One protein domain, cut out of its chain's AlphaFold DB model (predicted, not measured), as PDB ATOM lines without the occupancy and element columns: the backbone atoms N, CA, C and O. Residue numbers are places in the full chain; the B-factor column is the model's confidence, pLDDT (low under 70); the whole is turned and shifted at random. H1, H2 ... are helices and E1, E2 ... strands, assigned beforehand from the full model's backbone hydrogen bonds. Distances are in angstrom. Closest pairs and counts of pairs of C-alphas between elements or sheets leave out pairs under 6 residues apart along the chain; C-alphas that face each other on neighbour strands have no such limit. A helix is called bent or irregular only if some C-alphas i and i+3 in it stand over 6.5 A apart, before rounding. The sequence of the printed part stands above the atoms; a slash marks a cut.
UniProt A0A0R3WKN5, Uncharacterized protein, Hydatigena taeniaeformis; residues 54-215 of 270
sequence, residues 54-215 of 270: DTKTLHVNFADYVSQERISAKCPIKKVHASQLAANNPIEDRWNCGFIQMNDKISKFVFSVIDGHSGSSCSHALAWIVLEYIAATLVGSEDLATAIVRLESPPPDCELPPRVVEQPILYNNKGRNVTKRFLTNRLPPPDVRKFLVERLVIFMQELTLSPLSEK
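AT A GLANCE: This is residues 54 to 215 of the 270 residues of an uncharacterized protein of Hydatigena taeniaeformis (UniProt A0A0R3WKN5). A long hairpin, E3 and E4, runs through the middle with H2 packed along it, and H5 packs on both H2 and H3. The short strand pair E1 and E2, with H1 at one end, lies on the side away from H5, and residues 165 to 166 and 171 to 172 of one long stretch pair with E3 and E1. The printed part has 162 residues with five named helices and four named strands, in the order E1 H1 E2 E3 E4 H2 H3 H4 H5; both two-stranded sheets are antiparallel and the class is mixed. It is compact and rounded, with a radius of gyration of the C-alphas of 16.4 A and spans of 46 by 42 by 37 A.

HOW THE PARTS SIT: E1, residues 58 to 61, is antiparallel to E2, residues 79 to 82, with N 58 and O 82 2.8 A apart. H1, residues 62 to 67, touches no helix. In the hairpin of E3, residues 94 to 102, and E4, residues 105 to 114, N 98 and O 110 are 2.9 A apart. H2, residues 121 to 136, is irregular, with C-alphas 128 and 131 7.5 A apart; its closest C-alpha pair with E3 is Ala 127 and Asn 96, 5.7 A. H5, residues 190 to 209, touches H2 at a shallow tilt of 28 degrees, closest at C-alphas 204 and 136, 6.3 A. H3, residues 141 to 152, touches H5, closest at C-alphas 148 and 201, 5.9 A. H4, residues 179 to 184, touches no helix. Each O i to N i+4 pair is within hydrogen-bond range in H1, H3, H4 and H5, and 10 of 12 in H2.

IN THESE COORDINATES: E1 begins at C-alpha 58 (21.885, -37.274, 2.601). E3 measures 26.8 A, E4 27.5 A, H2 23.3 A and H5 29.1 A, ending at C-alpha 209 (25.368, -57.651, -30.426).

THE WHOLE: The farthest C-alphas, of Asp 54 and Leu 209, are 47.4 A apart. The printed part has no cut; the links H1 to E2, E2 to E3 and H3 to H4 are long. The pLDDT is under 70 at residues 156, 158 to 162 and 214 to 215.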
ATOM      1  N   ASP A  54      16.814 -31.965   8.381       85.31
ATOM      2  CA  ASP A  54      18.179 -32.183   8.850       85.31
ATOM      3  C   ASP A  54      18.509 -33.680   8.988       85.31
ATOM      4  O   ASP A  54      19.534 -34.175   8.519       85.31
ATOM      5  N   THR A  55      17.585 -34.453   9.561       82.44
ATOM      6  CA  THR A  55      17.796 -35.893   9.775       82.44
ATOM      7  C   THR A  55      17.655 -36.744   8.512       82.44
ATOM      8  O   THR A  55      18.163 -37.871   8.483       82.44
ATOM      9  N   LYS A  56      16.950 -36.253   7.486       86.44
ATOM     10  CA  LYS A  56      16.658 -36.993   6.244       86.44
ATOM     11  C   LYS A  56      17.513 -36.587   5.055       86.44
ATOM     12  O   LYS A  56      17.509 -37.313   4.060       86.44
ATOM     13  N   THR A  57      18.250 -35.486   5.155       93.19
ATOM     14  CA  THR A  57      19.160 -35.077   4.090       93.19
ATOM     15  C   THR A  57      20.401 -35.964   4.092       93.19
ATOM     16  O   THR A  57      21.041 -36.197   5.119       93.19
ATOM     17  N   LEU A  58      20.704 -36.492   2.911       95.25
ATOM     18  CA  LEU A  58      21.885 -37.274   2.601       95.25
ATOM     19  C   LEU A  58      22.778 -36.500   1.640       95.25
ATOM     20  O   LEU A  58      22.302 -35.716   0.815       95.25
ATOM     21  N   HIS A  59      24.075 -36.764   1.721       95.81
ATOM     22  CA  HIS A  59      25.071 -36.116   0.890       95.81
ATOM     23  C   HIS A  59      26.088 -37.100   0.347       95.81
ATOM     24  O   HIS A  59      26.497 -38.030   1.041       95.81
ATOM     25  N   VAL A  60      26.548 -36.808  -0.864       97.00
ATOM     26  CA  VAL A  60      27.750 -37.394  -1.459       97.00
ATOM     27  C   VAL A  60      28.797 -36.294  -1.527       97.00
ATOM     28  O   VAL A  60      28.543 -35.256  -2.143       97.00
ATOM     29  N   ASN A  61      29.947 -36.498  -0.889       96.19
ATOM     30  CA  ASN A  61      31.063 -35.559  -0.928       96.19
ATOM     31  C   ASN A  61      32.091 -36.018  -1.968       96.19
ATOM     32  O   ASN A  61      32.713 -37.060  -1.805       96.19
ATOM     33  N   PHE A  62      32.273 -35.247  -3.039       96.31
ATOM     34  CA  PHE A  62      33.193 -35.623  -4.116       96.31
ATOM     35  C   PHE A  62      34.650 -35.342  -3.748       96.31
ATOM     36  O   PHE A  62      35.540 -35.963  -4.322       96.31
ATOM     37  N   ALA A  63      34.906 -34.470  -2.764       95.81
ATOM     38  CA  ALA A  63      36.258 -34.212  -2.274       95.81
ATOM     39  C   ALA A  63      36.931 -35.493  -1.752       95.81
ATOM     40  O   ALA A  63      38.115 -35.701  -2.006       95.81
ATOM     41  N   ASP A  64      36.162 -36.385  -1.120       94.56
ATOM     42  CA  ASP A  64      36.666 -37.663  -0.607       94.56
ATOM     43  C   ASP A  64      37.203 -38.528  -1.763       94.56
ATOM     44  O   ASP A  64      38.311 -39.052  -1.699       94.56
ATOM     45  N   TYR A  65      36.474 -38.590  -2.878       95.88
ATOM     46  CA  TYR A  65      36.868 -39.343  -4.075       95.88
ATOM     47  C   TYR A  65      38.007 -38.698  -4.862       95.88
ATOM     48  O   TYR A  65      38.791 -39.408  -5.490       95.88
ATOM     49  N   VAL A  66      38.112 -37.367  -4.836       96.12
ATOM     50  CA  VAL A  66      39.262 -36.648  -5.397       96.12
ATOM     51  C   VAL A  66      40.515 -36.935  -4.572       96.12
ATOM     52  O   VAL A  66      41.561 -37.206  -5.148       96.12
ATOM     53  N   SER A  67      40.408 -36.943  -3.238       95.88
ATOM     54  CA  SER A  67      41.537 -37.243  -2.342       95.88
ATOM     55  C   SER A  67      42.049 -38.682  -2.479       95.88
ATOM     56  O   SER A  67      43.226 -38.939  -2.264       95.88
ATOM     57  N   GLN A  68      41.171 -39.601  -2.884       95.31
ATOM     58  CA  GLN A  68      41.492 -40.997  -3.195       95.31
ATOM     59  C   GLN A  68      41.948 -41.195  -4.652       95.31
ATOM     60  O   GLN A  68      42.089 -42.332  -5.089       95.31
ATOM     61  N   GLU A  69      42.082 -40.119  -5.436       95.25
ATOM     62  CA  GLU A  69      42.429 -40.142  -6.867       95.25
ATOM     63  C   GLU A  69      41.461 -40.941  -7.765       95.25
ATOM     64  O   GLU A  69      41.758 -41.253  -8.921       95.25
ATOM     65  N   ARG A  70      40.254 -41.227  -7.266       94.75
ATOM     66  CA  ARG A  70      39.218 -41.978  -7.995       94.75
ATOM     67  C   ARG A  70      38.452 -41.106  -8.979       94.75
ATOM     68  O   ARG A  70      37.931 -41.607  -9.971       94.75
ATOM     69  N   ILE A  71      38.372 -39.807  -8.699       94.88
ATOM     70  CA  ILE A  71      37.775 -38.780  -9.558       94.88
ATOM     71  C   ILE A  71      38.839 -37.725  -9.868       94.88
ATOM     72  O   ILE A  71      39.661 -37.384  -9.022       94.88
ATOM     73  N   SER A  72      38.813 -37.169 -11.082       94.00
ATOM     74  CA  SER A  72      39.696 -36.059 -11.456       94.00
ATOM     75  C   SER A  72      39.520 -34.854 -10.524       94.00
ATOM     76  O   SER A  72      38.396 -34.422 -10.275       94.00
ATOM     77  N   ALA A  73      40.623 -34.215 -10.126       94.88
ATOM     78  CA  ALA A  73      40.592 -32.935  -9.408       94.88
ATOM     79  C   ALA A  73      39.869 -31.811 -10.184       94.88
ATOM     80  O   ALA A  73      39.453 -30.819  -9.595       94.88
ATOM     81  N   LYS A  74      39.677 -31.977 -11.503       93.94
ATOM     82  CA  LYS A  74      38.892 -31.070 -12.355       93.94
ATOM     83  C   LYS A  74      37.383 -31.355 -12.325       93.94
ATOM     84  O   LYS A  74      36.647 -30.772 -13.118       93.94
ATOM     85  N   CYS A  75      36.906 -32.266 -11.472       91.56
ATOM     86  CA  CYS A  75      35.485 -32.579 -11.371       91.56
ATOM     87  C   CYS A  75      34.683 -31.325 -10.985       91.56
ATOM     88  O   CYS A  75      34.952 -30.723  -9.943       91.56
ATOM     89  N   PRO A  76      33.678 -30.925 -11.785       92.56
ATOM     90  CA  PRO A  76      32.892 -29.728 -11.494       92.56
ATOM     91  C   PRO A  76      31.909 -29.936 -10.332       92.56
ATOM     92  O   PRO A  76      31.393 -28.969  -9.774       92.56
ATOM     93  N   ILE A  77      31.634 -31.189  -9.960       93.56
ATOM     94  CA  ILE A  77      30.698 -31.541  -8.893       93.56
ATOM     95  C   ILE A  77      31.481 -31.667  -7.588       93.56
ATOM     96  O   ILE A  77      32.321 -32.546  -7.444       93.56
ATOM     97  N   LYS A  78      31.179 -30.801  -6.618       94.38
ATOM     98  CA  LYS A  78      31.795 -30.850  -5.279       94.38
ATOM     99  C   LYS A  78      30.990 -31.698  -4.301       94.38
ATOM    100  O   LYS A  78      31.548 -32.434  -3.491       94.38
ATOM    101  N   LYS A  79      29.665 -31.565  -4.349       95.62
ATOM    102  CA  LYS A  79      28.753 -32.202  -3.404       95.62
ATOM    103  C   LYS A  79      27.376 -32.371  -4.029       95.62
ATOM    104  O   LYS A  79      26.924 -31.503  -4.771       95.62
ATOM    105  N   VAL A  80      26.705 -33.467  -3.695       96.38
ATOM    106  CA  VAL A  80      25.300 -33.713  -4.047       96.38
ATOM    107  C   VAL A  80      24.502 -33.827  -2.763       96.38
ATOM    108  O   VAL A  80      24.957 -34.455  -1.811       96.38
ATOM    109  N   HIS A  81      23.328 -33.203  -2.737       95.44
ATOM    110  CA  HIS A  81      22.401 -33.212  -1.612       95.44
ATOM    111  C   HIS A  81      21.100 -33.865  -2.067       95.44
ATOM    112  O   HIS A  81      20.538 -33.470  -3.086       95.44
ATOM    113  N   ALA A  82      20.619 -34.844  -1.311       94.81
ATOM    114  CA  ALA A  82      19.357 -35.512  -1.580       94.81
ATOM    115  C   ALA A  82      18.570 -35.646  -0.280       94.81
ATOM    116  O   ALA A  82      19.049 -36.212   0.699       94.81
ATOM    117  N   SER A  83      17.347 -35.137  -0.277       92.75
ATOM    118  CA  SER A  83      16.404 -35.307   0.821       92.75
ATOM    119  C   SER A  83      15.078 -35.789   0.262       92.75
ATOM    120  O   SER A  83      14.827 -35.710  -0.941       92.75
ATOM    121  N   GLN A  84      14.246 -36.348   1.129       90.75
ATOM    122  CA  GLN A  84      12.972 -36.900   0.725       90.75
ATOM    123  C   GLN A  84      11.912 -36.638   1.789       90.75
ATOM    124  O   GLN A  84      12.021 -37.110   2.923       90.75
ATOM    125  N   LEU A  85      10.869 -35.918   1.385       89.69
ATOM    126  CA  LEU A  85       9.701 -35.624   2.201       89.69
ATOM    127  C   LEU A  85       8.520 -36.455   1.694       89.69
ATOM    128  O   LEU A  85       8.178 -36.406   0.517       89.69
ATOM    129  N   ALA A  86       7.922 -37.255   2.574       86.25
ATOM    130  CA  ALA A  86       6.801 -38.117   2.219       86.25
ATOM    131  C   ALA A  86       5.476 -37.346   2.303       86.25
ATOM    132  O   ALA A  86       5.123 -36.877   3.384       86.25
ATOM    133  N   ALA A  87       4.719 -37.286   1.207       86.56
ATOM    134  CA  ALA A  87       3.308 -36.881   1.236       86.56
ATOM    135  C   ALA A  87       2.361 -38.076   1.483       86.56
ATOM    136  O   ALA A  87       1.301 -37.918   2.086       86.56
ATOM    137  N   ASN A  88       2.778 -39.282   1.075       87.06
ATOM    138  CA  ASN A  88       2.015 -40.530   1.180       87.06
ATOM    139  C   ASN A  88       2.673 -41.514   2.169       87.06
ATOM    140  O   ASN A  88       3.874 -41.438   2.437       87.06
ATOM    141  N   ASN A  89       1.893 -42.462   2.707       83.56
ATOM    142  CA  ASN A  89       2.397 -43.576   3.521       83.56
ATOM    143  C   ASN A  89       1.796 -44.917   3.034       83.56
ATOM    144  O   ASN A  89       0.591 -45.117   3.206       83.56
ATOM    145  N   PRO A  90       2.596 -45.838   2.464       88.12
ATOM    146  CA  PRO A  90       4.044 -45.733   2.276       88.12
ATOM    147  C   PRO A  90       4.413 -44.605   1.311       88.12
ATOM    148  O   PRO A  90       3.638 -44.261   0.423       88.12
ATOM    149  N   ILE A  91       5.605 -44.034   1.486       89.88
ATOM    150  CA  ILE A  91       6.140 -43.083   0.515       89.88
ATOM    151  C   ILE A  91       6.238 -43.770  -0.845       89.88
ATOM    152  O   ILE A  91       6.682 -44.921  -0.912       89.88
ATOM    153  N   GLU A  92       5.846 -43.089  -1.916       94.06
ATOM    154  CA  GLU A  92       5.842 -43.637  -3.276       94.06
ATOM    155  C   GLU A  92       7.060 -43.159  -4.067       94.06
ATOM    156  O   GLU A  92       7.717 -43.985  -4.693       94.06
ATOM    157  N   ASP A  93       7.470 -41.901  -3.922       95.31
ATOM    158  CA  ASP A  93       8.659 -41.351  -4.576       95.31
ATOM    159  C   ASP A  93       9.925 -42.104  -4.180       95.31
ATOM    160  O   ASP A  93      10.108 -42.518  -3.030       95.31
ATOM    161  N   ARG A  94      10.865 -42.262  -5.101       95.31
ATOM    162  CA  ARG A  94      12.179 -42.844  -4.829       95.31
ATOM    163  C   ARG A  94      13.250 -42.070  -5.575       95.31
ATOM    164  O   ARG A  94      12.989 -41.417  -6.572       95.31
ATOM    165  N   TRP A  95      14.475 -42.167  -5.091       95.62
ATOM    166  CA  TRP A  95      15.644 -41.637  -5.779       95.62
ATOM    167  C   TRP A  95      16.812 -42.588  -5.596       95.62
ATOM    168  O   TRP A  95      16.855 -43.316  -4.600       95.62
ATOM    169  N   ASN A  96      17.758 -42.594  -6.522       95.38
ATOM    170  CA  ASN A  96      19.010 -43.320  -6.354       95.38
ATOM    171  C   ASN A  96      20.160 -42.541  -6.998       95.38
ATOM    172  O   ASN A  96      19.942 -41.625  -7.787       95.38
ATOM    173  N   CYS A  97      21.387 -42.886  -6.634       96.06
ATOM    174  CA  CYS A  97      22.590 -42.276  -7.172       96.06
ATOM    175  C   CYS A  97      23.718 -43.294  -7.270       96.06
ATOM    176  O   CYS A  97      23.698 -44.303  -6.564       96.06
ATOM    177  N   GLY A  98      24.685 -43.030  -8.139       95.62
ATOM    178  CA  GLY A  98      25.709 -44.006  -8.454       95.62
ATOM    179  C   GLY A  98      26.862 -43.445  -9.269       95.62
ATOM    180  O   GLY A  98      26.714 -42.439  -9.965       95.62
ATOM    181  N   PHE A  99      28.003 -44.115  -9.192       95.81
ATOM    182  CA  PHE A  99      29.176 -43.853 -10.008       95.81
ATOM    183  C   PHE A  99      29.330 -44.918 -11.084       95.81
ATOM    184  O   PHE A  99      29.233 -46.110 -10.807       95.81
ATOM    185  N   ILE A 100      29.616 -44.479 -12.305       93.19
ATOM    186  CA  ILE A 100      30.028 -45.358 -13.397       93.19
ATOM    187  C   ILE A 100      31.546 -45.270 -13.496       93.19
ATOM    188  O   ILE A 100      32.105 -44.171 -13.609       93.19
ATOM    189  N   GLN A 101      32.196 -46.425 -13.454       88.50
ATOM    190  CA  GLN A 101      33.645 -46.542 -13.558       88.50
ATOM    191  C   GLN A 101      34.067 -46.941 -14.960       88.50
ATOM    192  O   GLN A 101      33.335 -47.631 -15.661       88.50
ATOM    193  N   MET A 102      35.237 -46.457 -15.351       82.44
ATOM    194  CA  MET A 102      35.969 -46.845 -16.550       82.44
ATOM    195  C   MET A 102      37.446 -46.861 -16.172       82.44
ATOM    196  O   MET A 102      37.944 -45.844 -15.680       82.44
ATOM    197  N   ASN A 103      38.141 -47.977 -16.395       80.44
ATOM    198  CA  ASN A 103      39.574 -48.119 -16.089       80.44
ATOM    199  C   ASN A 103      39.921 -47.700 -14.644       80.44
ATOM    200  O   ASN A 103      40.750 -46.815 -14.430       80.44
ATOM    201  N   ASP A 104      39.200 -48.252 -13.661       80.94
ATOM    202  CA  ASP A 104      39.344 -47.984 -12.215       80.94
ATOM    203  C   ASP A 104      39.112 -46.530 -11.761       80.94
ATOM    204  O   ASP A 104      39.190 -46.214 -10.570       80.94
ATOM    205  N   LYS A 105      38.746 -45.633 -12.683       89.81
ATOM    206  CA  LYS A 105      38.381 -44.247 -12.386       89.81
ATOM    207  C   LYS A 105      36.889 -44.034 -12.547       89.81
ATOM    208  O   LYS A 105      36.246 -44.529 -13.470       89.81
ATOM    209  N   ILE A 106      36.323 -43.239 -11.653       91.88
ATOM    210  CA  ILE A 106      34.942 -42.791 -11.762       91.88
ATOM    211  C   ILE A 106      34.880 -41.761 -12.892       91.88
ATOM    212  O   ILE A 106      35.452 -40.672 -12.802       91.88
ATOM    213  N   SER A 107      34.170 -42.114 -13.961       90.19
ATOM    214  CA  SER A 107      34.024 -41.268 -15.149       90.19
ATOM    215  C   SER A 107      32.738 -40.447 -15.115       90.19
ATOM    216  O   SER A 107      32.712 -39.316 -15.598       90.19
ATOM    217  N   LYS A 108      31.660 -41.004 -14.550       93.50
ATOM    218  CA  LYS A 108      30.331 -40.380 -14.540       93.50
ATOM    219  C   LYS A 108      29.647 -40.572 -13.192       93.50
ATOM    220  O   LYS A 108      29.803 -41.599 -12.537       93.50
ATOM    221  N   PHE A 109      28.835 -39.589 -12.820       95.00
ATOM    222  CA  PHE A 109      27.873 -39.686 -11.728       95.00
ATOM    223  C   PHE A 109      26.466 -39.674 -12.315       95.00
ATOM    224  O   PHE A 109      26.142 -38.816 -13.137       95.00
ATOM    225  N   VAL A 110      25.635 -40.620 -11.894       95.00
ATOM    226  CA  VAL A 110      24.242 -40.741 -12.323       95.00
ATOM    227  C   VAL A 110      23.316 -40.617 -11.123       95.00
ATOM    228  O   VAL A 110      23.604 -41.112 -10.033       95.00
ATOM    229  N   PHE A 111      22.190 -39.943 -11.329       95.62
ATOM    230  CA  PHE A 111      21.166 -39.710 -10.318       95.62
ATOM    231  C   PHE A 111      19.787 -39.895 -10.943       95.62
ATOM    232  O   PHE A 111      19.566 -39.502 -12.088       95.62
ATOM    233  N   SER A 112      18.856 -40.480 -10.196       95.81
ATOM    234  CA  SER A 112      17.469 -40.652 -10.618       95.81
ATOM    235  C   SER A 112      16.506 -40.187  -9.533       95.81
ATOM    236  O   SER A 112      16.756 -40.376  -8.344       95.81
ATOM    237  N   VAL A 113      15.381 -39.615  -9.963       96.94
ATOM    238  CA  VAL A 113      14.188 -39.367  -9.145       96.94
ATOM    239  C   VAL A 113      13.018 -40.012  -9.867       96.94
ATOM    240  O   VAL A 113      12.868 -39.850 -11.076       96.94
ATOM    241  N   ILE A 114      12.227 -40.782  -9.136       96.69
ATOM    242  CA  ILE A 114      11.125 -41.583  -9.651       96.69
ATOM    243  C   ILE A 114       9.898 -41.247  -8.820       96.69
ATOM    244  O   ILE A 114       9.839 -41.588  -7.639       96.69
ATOM    245  N   ASP A 115       8.937 -40.593  -9.455       96.81
ATOM    246  CA  ASP A 115       7.604 -40.358  -8.912       96.81
ATOM    247  C   ASP A 115       6.789 -41.655  -9.032       96.81
ATOM    248  O   ASP A 115       6.633 -42.213 -10.123       96.81
ATOM    249  N   GLY A 116       6.372 -42.196  -7.889       95.19
ATOM    250  CA  GLY A 116       5.593 -43.426  -7.822       95.19
ATOM    251  C   GLY A 116       4.114 -43.108  -7.652       95.19
ATOM    252  O   GLY A 116       3.761 -42.182  -6.938       95.19
ATOM    253  N   HIS A 117       3.240 -43.923  -8.236       94.06
ATOM    254  CA  HIS A 117       1.799 -43.788  -8.037       94.06
ATOM    255  C   HIS A 117       1.134 -45.158  -7.896       94.06
ATOM    256  O   HIS A 117       1.611 -46.160  -8.433       94.06
ATOM    257  N   SER A 118      -0.023 -45.189  -7.230       93.81
ATOM    258  CA  SER A 118      -0.817 -46.410  -7.023       93.81
ATOM    259  C   SER A 118      -0.065 -47.504  -6.245       93.81
ATOM    260  O   SER A 118      -0.295 -48.696  -6.461       93.81
ATOM    261  N   GLY A 119       0.820 -47.103  -5.329       91.56
ATOM    262  CA  GLY A 119       1.698 -47.964  -4.544       91.56
ATOM    263  C   GLY A 119       3.186 -47.722  -4.818       91.56
ATOM    264  O   GLY A 119       3.595 -47.245  -5.873       91.56
ATOM    265  N   SER A 120       4.037 -48.106  -3.862       93.12
ATOM    266  CA  SER A 120       5.484 -47.851  -3.931       93.12
ATOM    267  C   SER A 120       6.301 -48.942  -4.628       93.12
ATOM    268  O   SER A 120       7.518 -48.819  -4.736       93.12
ATOM    269  N   SER A 121       5.685 -50.054  -5.033       93.19
ATOM    270  CA  SER A 121       6.418 -51.235  -5.510       93.19
ATOM    271  C   SER A 121       7.178 -50.966  -6.810       93.19
ATOM    272  O   SER A 121       8.343 -51.338  -6.927       93.19
ATOM    273  N   CYS A 122       6.542 -50.284  -7.770       94.62
ATOM    274  CA  CYS A 122       7.149 -49.998  -9.071       94.62
ATOM    275  C   CYS A 122       8.315 -49.008  -8.947       94.62
ATOM    276  O   CYS A 122       9.422 -49.303  -9.395       94.62
ATOM    277  N   SER A 123       8.103 -47.875  -8.273       95.81
ATOM    278  CA  SER A 123       9.153 -46.876  -8.055       95.81
ATOM    279  C   SER A 123      10.324 -47.437  -7.252       95.81
ATOM    280  O   SER A 123      11.474 -47.090  -7.510       95.81
ATOM    281  N   HIS A 124      10.058 -48.338  -6.305       94.31
ATOM    282  CA  HIS A 124      11.090 -49.025  -5.537       94.31
ATOM    283  C   HIS A 124      11.934 -49.970  -6.396       94.31
ATOM    284  O   HIS A 124      13.160 -49.874  -6.361       94.31
ATOM    285  N   ALA A 125      11.296 -50.832  -7.192       94.94
ATOM    286  CA  ALA A 125      11.990 -51.720  -8.123       94.94
ATOM    287  C   ALA A 125      12.823 -50.929  -9.146       94.94
ATOM    288  O   ALA A 125      13.997 -51.233  -9.359       94.94
ATOM    289  N   LEU A 126      12.252 -49.865  -9.721       95.56
ATOM    290  CA  LEU A 126      12.955 -48.998 -10.666       95.56
ATOM    291  C   LEU A 126      14.131 -48.272 -10.016       95.56
ATOM    292  O   LEU A 126      15.222 -48.283 -10.573       95.56
ATOM    293  N   ALA A 127      13.960 -47.690  -8.827       95.00
ATOM    294  CA  ALA A 127      15.051 -47.001  -8.140       95.00
ATOM    295  C   ALA A 127      16.235 -47.929  -7.864       95.00
ATOM    296  O   ALA A 127      17.376 -47.472  -7.839       95.00
ATOM    297  N   TRP A 128      15.966 -49.219  -7.680       94.50
ATOM    298  CA  TRP A 128      16.989 -50.221  -7.441       94.50
ATOM    299  C   TRP A 128      17.806 -50.567  -8.697       94.50
ATOM    300  O   TRP A 128      19.022 -50.666  -8.585       94.50
ATOM    301  N   ILE A 129      17.175 -50.701  -9.872       95.19
ATOM    302  CA  ILE A 129      17.836 -51.226 -11.087       95.19
ATOM    303  C   ILE A 129      18.137 -50.177 -12.168       95.19
ATOM    304  O   ILE A 129      19.000 -50.395 -13.012       95.19
ATOM    305  N   VAL A 130      17.438 -49.035 -12.190       96.12
ATOM    306  CA  VAL A 130      17.462 -48.115 -13.347       96.12
ATOM    307  C   VAL A 130      18.858 -47.579 -13.659       96.12
ATOM    308  O   VAL A 130      19.201 -47.397 -14.825       96.12
ATOM    309  N   LEU A 131      19.680 -47.353 -12.630       95.50
ATOM    310  CA  LEU A 131      21.039 -46.854 -12.823       95.50
ATOM    311  C   LEU A 131      21.931 -47.894 -13.508       95.50
ATOM    312  O   LEU A 131      22.792 -47.499 -14.282       95.50
ATOM    313  N   GLU A 132      21.686 -49.188 -13.295       94.94
ATOM    314  CA  GLU A 132      22.430 -50.265 -13.955       94.94
ATOM    315  C   GLU A 132      22.147 -50.291 -15.462       94.94
ATOM    316  O   GLU A 132      23.072 -50.382 -16.263       94.94
ATOM    317  N   TYR A 133      20.880 -50.122 -15.866       95.88
ATOM    318  CA  TYR A 133      20.509 -49.996 -17.283       95.88
ATOM    319  C   TYR A 133      21.140 -48.760 -17.927       95.88
ATOM    320  O   TYR A 133      21.666 -48.837 -19.033       95.88
ATOM    321  N   ILE A 134      21.108 -47.617 -17.232       94.75
ATOM    322  CA  ILE A 134      21.754 -46.392 -17.716       94.75
ATOM    323  C   ILE A 134      23.261 -46.629 -17.866       94.75
ATOM    324  O   ILE A 134      23.828 -46.303 -18.906       94.75
ATOM    325  N   ALA A 135      23.906 -47.236 -16.873       94.19
ATOM    326  CA  ALA A 135      25.333 -47.517 -16.917       94.19
ATOM    327  C   ALA A 135      25.708 -48.468 -18.051       94.19
ATOM    328  O   ALA A 135      26.651 -48.167 -18.773       94.19
ATOM    329  N   ALA A 136      24.932 -49.528 -18.280       94.06
ATOM    330  CA  ALA A 136      25.133 -50.461 -19.388       94.06
ATOM    331  C   ALA A 136      25.205 -49.761 -20.755       94.06
ATOM    332  O   ALA A 136      25.990 -50.156 -21.608       94.06
ATOM    333  N   THR A 137      24.430 -48.688 -20.954       93.50
ATOM    334  CA  THR A 137      24.463 -47.898 -22.201       93.50
ATOM    335  C   THR A 137      25.636 -46.922 -22.304       93.50
ATOM    336  O   THR A 137      25.848 -46.334 -23.359       93.50
ATOM    337  N   LEU A 138      26.362 -46.695 -21.206       91.31
ATOM    338  CA  LEU A 138      27.389 -45.659 -21.084       91.31
ATOM    339  C   LEU A 138      28.803 -46.206 -20.872       91.31
ATOM    340  O   LEU A 138      29.735 -45.396 -20.870       91.31
ATOM    341  N   VAL A 139      28.954 -47.510 -20.631       90.44
ATOM    342  CA  VAL A 139      30.244 -48.201 -20.473       90.44
ATOM    343  C   VAL A 139      30.751 -48.743 -21.811       90.44
ATOM    344  O   VAL A 139      29.975 -48.919 -22.749       90.44
ATOM    345  N   GLY A 140      32.062 -48.983 -21.909       88.56
ATOM    346  CA  GLY A 140      32.661 -49.599 -23.094       88.56
ATOM    347  C   GLY A 140      32.316 -51.087 -23.214       88.56
ATOM    348  O   GLY A 140      31.882 -51.713 -22.248       88.56
ATOM    349  N   SER A 141      32.532 -51.674 -24.394       90.25
ATOM    350  CA  SER A 141      32.213 -53.088 -24.652       90.25
ATOM    351  C   SER A 141      32.961 -54.065 -23.735       90.25
ATOM    352  O   SER A 141      32.386 -55.076 -23.339       90.25
ATOM    353  N   GLU A 142      34.208 -53.764 -23.358       89.94
ATOM    354  CA  GLU A 142      35.010 -54.596 -22.443       89.94
ATOM    355  C   GLU A 142      34.459 -54.578 -21.007       89.94
ATOM    356  O   GLU A 142      34.259 -55.631 -20.391       89.94
ATOM    357  N   ASP A 143      34.135 -53.385 -20.496       88.69
ATOM    358  CA  ASP A 143      33.492 -53.204 -19.190       88.69
ATOM    359  C   ASP A 143      32.109 -53.871 -19.158       88.69
ATOM    360  O   ASP A 143      31.736 -54.503 -18.167       88.69
ATOM    361  N   LEU A 144      31.356 -53.773 -20.260       91.19
ATOM    362  CA  LEU A 144      30.046 -54.400 -20.419       91.19
ATOM    363  C   LEU A 144      30.142 -55.932 -20.388       91.19
ATOM    364  O   LEU A 144      29.378 -56.576 -19.671       91.19
ATOM    365  N   ALA A 145      31.097 -56.520 -21.114       91.94
ATOM    366  CA  ALA A 145      31.336 -57.964 -21.097       91.94
ATOM    367  C   ALA A 145      31.733 -58.450 -19.692       91.94
ATOM    368  O   ALA A 145      31.203 -59.442 -19.191       91.94
ATOM    369  N   THR A 146      32.603 -57.697 -19.017       89.94
ATOM    370  CA  THR A 146      33.009 -57.971 -17.633       89.94
ATOM    371  C   THR A 146      31.819 -57.900 -16.671       89.94
ATOM    372  O   THR A 146      31.680 -58.744 -15.782       89.94
ATOM    373  N   ALA A 147      30.933 -56.918 -16.847       90.25
ATOM    374  CA  ALA A 147      29.716 -56.780 -16.058       90.25
ATOM    375  C   ALA A 147      28.750 -57.961 -16.239       90.25
ATOM    376  O   ALA A 147      28.215 -58.447 -15.242       90.25
ATOM    377  N   ILE A 148      28.562 -58.451 -17.471       93.19
ATOM    378  CA  ILE A 148      27.718 -59.622 -17.765       93.19
ATOM    379  C   ILE A 148      28.216 -60.846 -16.991       93.19
ATOM    380  O   ILE A 148      27.455 -61.429 -16.220       93.19
ATOM    381  N   VAL A 149      29.509 -61.173 -17.109       91.69
ATOM    382  CA  VAL A 149      30.111 -62.333 -16.423       91.69
ATOM    383  C   VAL A 149      29.924 -62.241 -14.907       91.69
ATOM    384  O   VAL A 149      29.548 -63.219 -14.259       91.69
ATOM    385  N   ARG A 150      30.133 -61.048 -14.332       88.50
ATOM    386  CA  ARG A 150      29.934 -60.813 -12.894       88.50
ATOM    387  C   ARG A 150      28.481 -61.034 -12.473       88.50
ATOM    388  O   ARG A 150      28.253 -61.627 -11.427       88.50
ATOM    389  N   LEU A 151      27.512 -60.552 -13.253       89.56
ATOM    390  CA  LEU A 151      26.084 -60.668 -12.934       89.56
ATOM    391  C   LEU A 151      25.554 -62.103 -13.062       89.56
ATOM    392  O   LEU A 151      24.678 -62.487 -12.290       89.56
ATOM    393  N   GLU A 152      26.079 -62.890 -14.004       90.00
ATOM    394  CA  GLU A 152      25.691 -64.292 -14.212       90.00
ATOM    395  C   GLU A 152      26.281 -65.233 -13.154       90.00
ATOM    396  O   GLU A 152      25.648 -66.220 -12.781       90.00
ATOM    397  N   SER A 153      27.474 -64.914 -12.646       85.75
ATOM    398  CA  SER A 153      28.191 -65.716 -11.648       85.75
ATOM    399  C   SER A 153      28.483 -64.899 -10.382       85.75
ATOM    400  O   SER A 153      29.644 -64.577 -10.108       85.75
ATOM    401  N   PRO A 154      27.451 -64.523  -9.599       75.88
ATOM    402  CA  PRO A 154      27.656 -63.748  -8.387       75.88
ATOM    403  C   PRO A 154      28.484 -64.551  -7.366       75.88
ATOM    404  O   PRO A 154      28.288 -65.762  -7.236       75.88
ATOM    405  N   PRO A 155      29.380 -63.900  -6.599       75.44
ATOM    406  CA  PRO A 155      30.130 -64.577  -5.550       75.44
ATOM    407  C   PRO A 155      29.179 -65.197  -4.512       75.44
ATOM    408  O   PRO A 155      28.200 -64.540  -4.139       75.44
ATOM    409  N   PRO A 156      29.473 -66.404  -3.996       67.88
ATOM    410  CA  PRO A 156      28.592 -67.119  -3.068       67.88
ATOM    411  C   PRO A 156      28.314 -66.340  -1.772       67.88
ATOM    412  O   PRO A 156      27.237 -66.481  -1.198       67.88
ATOM    413  N   ASP A 157      29.236 -65.460  -1.366       70.25
ATOM    414  CA  ASP A 157      29.166 -64.700  -0.111       70.25
ATOM    415  C   ASP A 157      28.644 -63.257  -0.280       70.25
ATOM    416  O   ASP A 157      28.694 -62.449   0.652       70.25
ATOM    417  N   CYS A 158      28.161 -62.875  -1.468       64.38
ATOM    418  CA  CYS A 158      27.743 -61.496  -1.718       64.38
ATOM    419  C   CYS A 158      26.273 -61.258  -1.316       64.38
ATOM    420  O   CYS A 158      25.348 -61.600  -2.049       64.38
ATOM    421  N   GLU A 159      26.038 -60.604  -0.168       64.38
ATOM    422  CA  GLU A 159      24.685 -60.190   0.270       64.38
ATOM    423  C   GLU A 159      23.996 -59.224  -0.721       64.38
ATOM    424  O   GLU A 159      22.762 -59.115  -0.769       64.38
ATOM    425  N   LEU A 160      24.794 -58.495  -1.505       63.12
ATOM    426  CA  LEU A 160      24.343 -57.559  -2.528       63.12
ATOM    427  C   LEU A 160      24.739 -58.094  -3.905       63.12
ATOM    428  O   LEU A 160      25.870 -58.540  -4.068       63.12
ATOM    429  N   PRO A 161      23.849 -58.039  -4.910       60.44
ATOM    430  CA  PRO A 161      24.220 -58.498  -6.234       60.44
ATOM    431  C   PRO A 161      25.347 -57.624  -6.801       60.44
ATOM    432  O   PRO A 161      25.404 -56.429  -6.477       60.44
ATOM    433  N   PRO A 162      26.205 -58.199  -7.660       66.25
ATOM    434  CA  PRO A 162      27.177 -57.453  -8.445       66.25
ATOM    435  C   PRO A 162      26.499 -56.279  -9.155       66.25
ATOM    436  O   PRO A 162      25.345 -56.380  -9.573       66.25
ATOM    437  N   ARG A 163      27.195 -55.147  -9.257       78.06
ATOM    438  CA  ARG A 163      26.674 -53.928  -9.881       78.06
ATOM    439  C   ARG A 163      27.644 -53.411 -10.920       78.06
ATOM    440  O   ARG A 163      28.856 -53.532 -10.753       78.06
ATOM    441  N   VAL A 164      27.096 -52.806 -11.962       86.31
ATOM    442  CA  VAL A 164      27.855 -51.982 -12.909       86.31
ATOM    443  C   VAL A 164      28.071 -50.597 -12.313       86.31
ATOM    444  O   VAL A 164      29.098 -49.962 -12.534       86.31
ATOM    445  N   VAL A 165      27.105 -50.144 -11.515       92.44
ATOM    446  CA  VAL A 165      27.152 -48.872 -10.810       92.44
ATOM    447  C   VAL A 165      27.679 -49.049  -9.392       92.44
ATOM    448  O   VAL A 165      27.077 -49.727  -8.558       92.44
ATOM    449  N   GLU A 166      28.768 -48.353  -9.070       92.12
ATOM    450  CA  GLU A 166      29.229 -48.253  -7.690       92.12
ATOM    451  C   GLU A 166      28.324 -47.303  -6.894       92.12
ATOM    452  O   GLU A 166      28.051 -46.173  -7.306       92.12
ATOM    453  N   GLN A 167      27.893 -47.734  -5.709       92.94
ATOM    454  CA  GLN A 167      27.144 -46.866  -4.810       92.94
ATOM    455  C   GLN A 167      28.088 -45.867  -4.110       92.94
ATOM    456  O   GLN A 167      29.027 -46.303  -3.440       92.94
ATOM    457  N   PRO A 168      27.829 -44.545  -4.171       95.50
ATOM    458  CA  PRO A 168      28.587 -43.577  -3.390       95.50
ATOM    459  C   PRO A 168      28.396 -43.784  -1.887       95.50
ATOM    460  O   PRO A 168      27.356 -44.267  -1.427       95.50
ATOM    461  N   ILE A 169      29.368 -43.306  -1.115       96.62
ATOM    462  CA  ILE A 169      29.249 -43.173   0.326       96.62
ATOM    463  C   ILE A 169      28.265 -42.037   0.612       96.62
ATOM    464  O   ILE A 169      28.450 -40.893   0.193       96.62
ATOM    465  N   LEU A 170      27.198 -42.379   1.327       96.06
ATOM    466  CA  LEU A 170      26.151 -41.464   1.748       96.06
ATOM    467  C   LEU A 170      26.394 -41.037   3.191       96.06
ATOM    468  O   LEU A 170      26.385 -41.870   4.101       96.06
ATOM    469  N   TYR A 171      26.536 -39.734   3.400       96.25
ATOM    470  CA  TYR A 171      26.633 -39.118   4.719       96.25
ATOM    471  C   TYR A 171      25.329 -38.411   5.072       96.25
ATOM    472  O   TYR A 171      24.696 -37.824   4.201       96.25
ATOM    473  N   ASN A 172      24.918 -38.435   6.337       95.00
ATOM    474  CA  ASN A 172      23.868 -37.529   6.821       95.00
ATOM    475  C   ASN A 172      24.463 -36.174   7.257       95.00
ATOM    476  O   ASN A 172      25.684 -36.019   7.296       95.00
ATOM    477  N   ASN A 173      23.622 -35.213   7.654       93.06
ATOM    478  CA  ASN A 173      24.081 -33.910   8.165       93.06
ATOM    479  C   ASN A 173      24.995 -34.001   9.404       93.06
ATOM    480  O   ASN A 173      25.778 -33.094   9.664       93.06
ATOM    481  N   LYS A 174      24.969 -35.124  10.135       92.50
ATOM    482  CA  LYS A 174      25.872 -35.398  11.268       92.50
ATOM    483  C   LYS A 174      27.212 -36.013  10.840       92.50
ATOM    484  O   LYS A 174      27.934 -36.520  11.693       92.50
ATOM    485  N   GLY A 175      27.503 -36.072   9.538       93.12
ATOM    486  CA  GLY A 175      28.720 -36.674   8.986       93.12
ATOM    487  C   GLY A 175      28.803 -38.197   9.141       93.12
ATOM    488  O   GLY A 175      29.865 -38.778   8.943       93.12
ATOM    489  N   ARG A 176      27.709 -38.881   9.501       94.50
ATOM    490  CA  ARG A 176      27.708 -40.342   9.674       94.50
ATOM    491  C   ARG A 176      27.479 -41.032   8.339       94.50
ATOM    492  O   ARG A 176      26.514 -40.708   7.649       94.50
ATOM    493  N   ASN A 177      28.301 -42.034   8.030       95.31
ATOM    494  CA  ASN A 177      28.084 -42.922   6.891       95.31
ATOM    495  C   ASN A 177      26.823 -43.773   7.127       95.31
ATOM    496  O   ASN A 177      26.739 -44.544   8.083       95.31
ATOM    497  N   VAL A 178      25.834 -43.628   6.249       94.88
ATOM    498  CA  VAL A 178      24.552 -44.344   6.301       94.88
ATOM    499  C   VAL A 178      24.323 -45.237   5.080       94.88
ATOM    500  O   VAL A 178      23.223 -45.761   4.907       94.88
ATOM    501  N   THR A 179      25.353 -45.461   4.261       92.56
ATOM    502  CA  THR A 179      25.276 -46.190   2.981       92.56
ATOM    503  C   THR A 179      24.700 -47.591   3.145       92.56
ATOM    504  O   THR A 179      23.715 -47.927   2.489       92.56
ATOM    505  N   LYS A 180      25.238 -48.389   4.081       90.31
ATOM    506  CA  LYS A 180      24.756 -49.759   4.333       90.31
ATOM    507  C   LYS A 180      23.267 -49.761   4.674       90.31
ATOM    508  O   LYS A 180      22.493 -50.453   4.027       90.31
ATOM    509  N   ARG A 181      22.852 -48.918   5.624       88.75
ATOM    510  CA  ARG A 181      21.446 -48.791   6.041       88.75
ATOM    511  C   ARG A 181      20.545 -48.312   4.899       88.75
ATOM    512  O   ARG A 181      19.403 -48.750   4.799       88.75
ATOM    513  N   PHE A 182      21.022 -47.386   4.071       88.69
ATOM    514  CA  PHE A 182      20.278 -46.893   2.916       88.69
ATOM    515  C   PHE A 182      20.030 -48.010   1.897       88.69
ATOM    516  O   PHE A 182      18.905 -48.159   1.428       88.69
ATOM    517  N   LEU A 183      21.054 -48.816   1.608       86.69
ATOM    518  CA  LEU A 183      20.977 -49.926   0.662       86.69
ATOM    519  C   LEU A 183      20.109 -51.076   1.176       86.69
ATOM    520  O   LEU A 183      19.225 -51.529   0.455       86.69
ATOM    521  N   THR A 184      20.308 -51.520   2.421       85.38
ATOM    522  CA  THR A 184      19.583 -52.676   2.977       85.38
ATOM    523  C   THR A 184      18.086 -52.413   3.108       85.38
ATOM    524  O   THR A 184      17.279 -53.291   2.828       85.38
ATOM    525  N   ASN A 185      17.690 -51.183   3.453       86.19
ATOM    526  CA  ASN A 185      16.276 -50.798   3.545       86.19
ATOM    527  C   ASN A 185      15.598 -50.637   2.177       86.19
ATOM    528  O   ASN A 185      14.402 -50.351   2.114       86.19
ATOM    529  N   ARG A 186      16.363 -50.739   1.084       85.50
ATOM    530  CA  ARG A 186      15.897 -50.484  -0.281       85.50
ATOM    531  C   ARG A 186      15.986 -51.702  -1.197       85.50
ATOM    532  O   ARG A 186      15.956 -51.540  -2.412       85.50
ATOM    533  N   LEU A 187      16.115 -52.897  -0.626       89.62
ATOM    534  CA  LEU A 187      16.168 -54.134  -1.394       89.62
ATOM    535  C   LEU A 187      14.751 -54.596  -1.759       89.62
ATOM    536  O   LEU A 187      13.954 -54.854  -0.854       89.62
ATOM    537  N   PRO A 188      14.445 -54.761  -3.060       90.81
ATOM    538  CA  PRO A 188      13.247 -55.472  -3.474       90.81
ATOM    539  C   PRO A 188      13.260 -56.925  -2.965       90.81
ATOM    540  O   PRO A 188      14.329 -57.453  -2.625       90.81
ATOM    541  N   PRO A 189      12.099 -57.605  -2.962       90.88
ATOM    542  CA  PRO A 189      12.021 -59.040  -2.695       90.88
ATOM    543  C   PRO A 189      13.021 -59.860  -3.543       90.88
ATOM    544  O   PRO A 189      13.319 -59.466  -4.676       90.88
ATOM    545  N   PRO A 190      13.589 -60.972  -3.029       90.00
ATOM    546  CA  PRO A 190      14.637 -61.732  -3.723       90.00
ATOM    547  C   PRO A 190      14.271 -62.207  -5.136       90.00
ATOM    548  O   PRO A 190      15.098 -62.114  -6.040       90.00
ATOM    549  N   ASP A 191      13.039 -62.665  -5.334       90.31
ATOM    550  CA  ASP A 191      12.469 -63.071  -6.620       90.31
ATOM    551  C   ASP A 191      12.403 -61.901  -7.613       90.31
ATOM    552  O   ASP A 191      12.827 -62.032  -8.762       90.31
ATOM    553  N   VAL A 192      11.973 -60.725  -7.148       91.50
ATOM    554  CA  VAL A 192      11.967 -59.494  -7.951       91.50
ATOM    555  C   VAL A 192      13.392 -59.085  -8.321       91.50
ATOM    556  O   VAL A 192      13.647 -58.740  -9.472       91.50
ATOM    557  N   ARG A 193      14.345 -59.149  -7.380       91.19
ATOM    558  CA  ARG A 193      15.760 -58.841  -7.661       91.19
ATOM    559  C   ARG A 193      16.328 -59.767  -8.732       91.19
ATOM    560  O   ARG A 193      16.924 -59.271  -9.682       91.19
ATOM    561  N   LYS A 194      16.101 -61.077  -8.599       90.81
ATOM    562  CA  LYS A 194      16.536 -62.082  -9.576       90.81
ATOM    563  C   LYS A 194      15.979 -61.771 -10.966       90.81
ATOM    564  O   LYS A 194      16.754 -61.627 -11.905       90.81
ATOM    565  N   PHE A 195      14.667 -61.553 -11.071       93.19
ATOM    566  CA  PHE A 195      14.018 -61.198 -12.334       93.19
ATOM    567  C   PHE A 195      14.615 -59.932 -12.973       93.19
ATOM    568  O   PHE A 195      14.878 -59.900 -14.173       93.19
ATOM    569  N   LEU A 196      14.841 -58.875 -12.185       93.62
ATOM    570  CA  LEU A 196      15.404 -57.618 -12.691       93.62
ATOM    571  C   LEU A 196      16.847 -57.777 -13.188       93.62
ATOM    572  O   LEU A 196      17.199 -57.176 -14.203       93.62
ATOM    573  N   VAL A 197      17.659 -58.585 -12.497       93.12
ATOM    574  CA  VAL A 197      19.040 -58.893 -12.897       93.12
ATOM    575  C   VAL A 197      19.070 -59.722 -14.179       93.12
ATOM    576  O   VAL A 197      19.790 -59.364 -15.102       93.12
ATOM    577  N   GLU A 198      18.241 -60.762 -14.298       93.31
ATOM    578  CA  GLU A 198      18.139 -61.561 -15.530       93.31
ATOM    579  C   GLU A 198      17.770 -60.688 -16.739       93.31
ATOM    580  O   GLU A 198      18.363 -60.801 -17.810       93.31
ATOM    581  N   ARG A 199      16.830 -59.750 -16.560       95.56
ATOM    582  CA  ARG A 199      16.462 -58.790 -17.612       95.56
ATOM    583  C   ARG A 199      17.599 -57.839 -17.972       95.56
ATOM    584  O   ARG A 199      17.763 -57.527 -19.149       95.56
ATOM    585  N   LEU A 200      18.367 -57.395 -16.979       95.12
ATOM    586  CA  LEU A 200      19.527 -56.538 -17.198       95.12
ATOM    587  C   LEU A 200      20.602 -57.268 -18.009       95.12
ATOM    588  O   LEU A 200      21.120 -56.694 -18.960       95.12
ATOM    589  N   VAL A 201      20.893 -58.530 -17.678       95.00
ATOM    590  CA  VAL A 201      21.864 -59.359 -18.408       95.00
ATOM    591  C   VAL A 201      21.457 -59.516 -19.872       95.00
ATOM    592  O   VAL A 201      22.266 -59.234 -20.751       95.00
ATOM    593  N   ILE A 202      20.193 -59.863 -20.146       95.50
ATOM    594  CA  ILE A 202      19.675 -59.962 -21.523       95.50
ATOM    595  C   ILE A 202      19.865 -58.634 -22.266       95.50
ATOM    596  O   ILE A 202      20.361 -58.612 -23.388       95.50
ATOM    597  N   PHE A 203      19.518 -57.512 -21.633       95.62
ATOM    598  CA  PHE A 203      19.693 -56.192 -22.233       95.62
ATOM    599  C   PHE A 203      21.164 -55.874 -22.546       95.62
ATOM    600  O   PHE A 203      21.471 -55.352 -23.614       95.62
ATOM    601  N   MET A 204      22.087 -56.209 -21.645       94.75
ATOM    602  CA  MET A 204      23.522 -56.022 -21.875       94.75
ATOM    603  C   MET A 204      24.039 -56.893 -23.024       94.75
ATOM    604  O   MET A 204      24.823 -56.413 -23.838       94.75
ATOM    605  N   GLN A 205      23.574 -58.139 -23.133       95.00
ATOM    606  CA  GLN A 205      23.891 -59.024 -24.259       95.00
ATOM    607  C   GLN A 205      23.336 -58.478 -25.588       95.00
ATOM    608  O   GLN A 205      23.988 -58.558 -26.623       95.00
ATOM    609  N   GLU A 206      22.155 -57.859 -25.590       94.94
ATOM    610  CA  GLU A 206      21.637 -57.182 -26.788       94.94
ATOM    611  C   GLU A 206      22.518 -55.987 -27.195       94.94
ATOM    612  O   GLU A 206      22.771 -55.777 -28.385       94.94
ATOM    613  N   LEU A 207      23.033 -55.227 -26.221       93.69
ATOM    614  CA  LEU A 207      23.956 -54.116 -26.470       93.69
ATOM    615  C   LEU A 207      25.311 -54.577 -27.028       93.69
ATOM    616  O   LEU A 207      25.899 -53.846 -27.825       93.69
ATOM    617  N   THR A 208      25.809 -55.763 -26.658       93.12
ATOM    618  CA  THR A 208      27.056 -56.298 -27.238       93.12
ATOM    619  C   THR A 208      26.873 -56.735 -28.691       93.12
ATOM    620  O   THR A 208      27.784 -56.553 -29.496       93.12
ATOM    621  N   LEU A 209      25.694 -57.251 -29.052       92.00
ATOM    622  CA  LEU A 209      25.368 -57.651 -30.426       92.00
ATOM    623  C   LEU A 209      25.084 -56.461 -31.352       92.00
ATOM    624  O   LEU A 209      25.306 -56.547 -32.559       92.00
ATOM    625  N   SER A 210      24.579 -55.356 -30.802       90.25
ATOM    626  CA  SER A 210      24.211 -54.156 -31.556       90.25
ATOM    627  C   SER A 210      24.708 -52.893 -30.842       90.25
ATOM    628  O   SER A 210      23.892 -52.161 -30.268       90.25
ATOM    629  N   PRO A 211      26.026 -52.607 -30.884       81.75
ATOM    630  CA  PRO A 211      26.604 -51.466 -30.186       81.75
ATOM    631  C   PRO A 211      25.945 -50.157 -30.618       81.75
ATOM    632  O   PRO A 211      25.802 -49.867 -31.809       81.75
ATOM    633  N   LEU A 212      25.554 -49.338 -29.642       77.00
ATOM    634  CA  LEU A 212      25.080 -47.987 -29.919       77.00
ATOM    635  C   LEU A 212      26.265 -47.152 -30.408       77.00
ATOM    636  O   LEU A 212      27.295 -47.080 -29.741       77.00
ATOM    637  N   SER A 213      26.129 -46.490 -31.558       75.25
ATOM    638  CA  SER A 213      27.171 -45.551 -31.984       75.25
ATOM    639  C   SER A 213      27.250 -44.386 -30.993       75.25
ATOM    640  O   SER A 213      26.218 -43.866 -30.565       75.25
ATOM    641  N   GLU A 214      28.457 -43.917 -30.659       65.38
ATOM    642  CA  GLU A 214      28.649 -42.804 -29.707       65.38
ATOM    643  C   GLU A 214      27.829 -41.557 -30.076       65.38
ATOM    644  O   GLU A 214      27.287 -40.866 -29.210       65.38
ATOM    645  N   LYS A 215      27.667 -41.303 -31.381       64.50
ATOM    646  CA  LYS A 215      26.839 -40.208 -31.895       64.50
ATOM    647  C   LYS A 215      25.377 -40.364 -31.463       64.50
ATOM    648  O   LYS A 215      24.781 -39.395 -31.010       64.50
TER     649      LYS A 215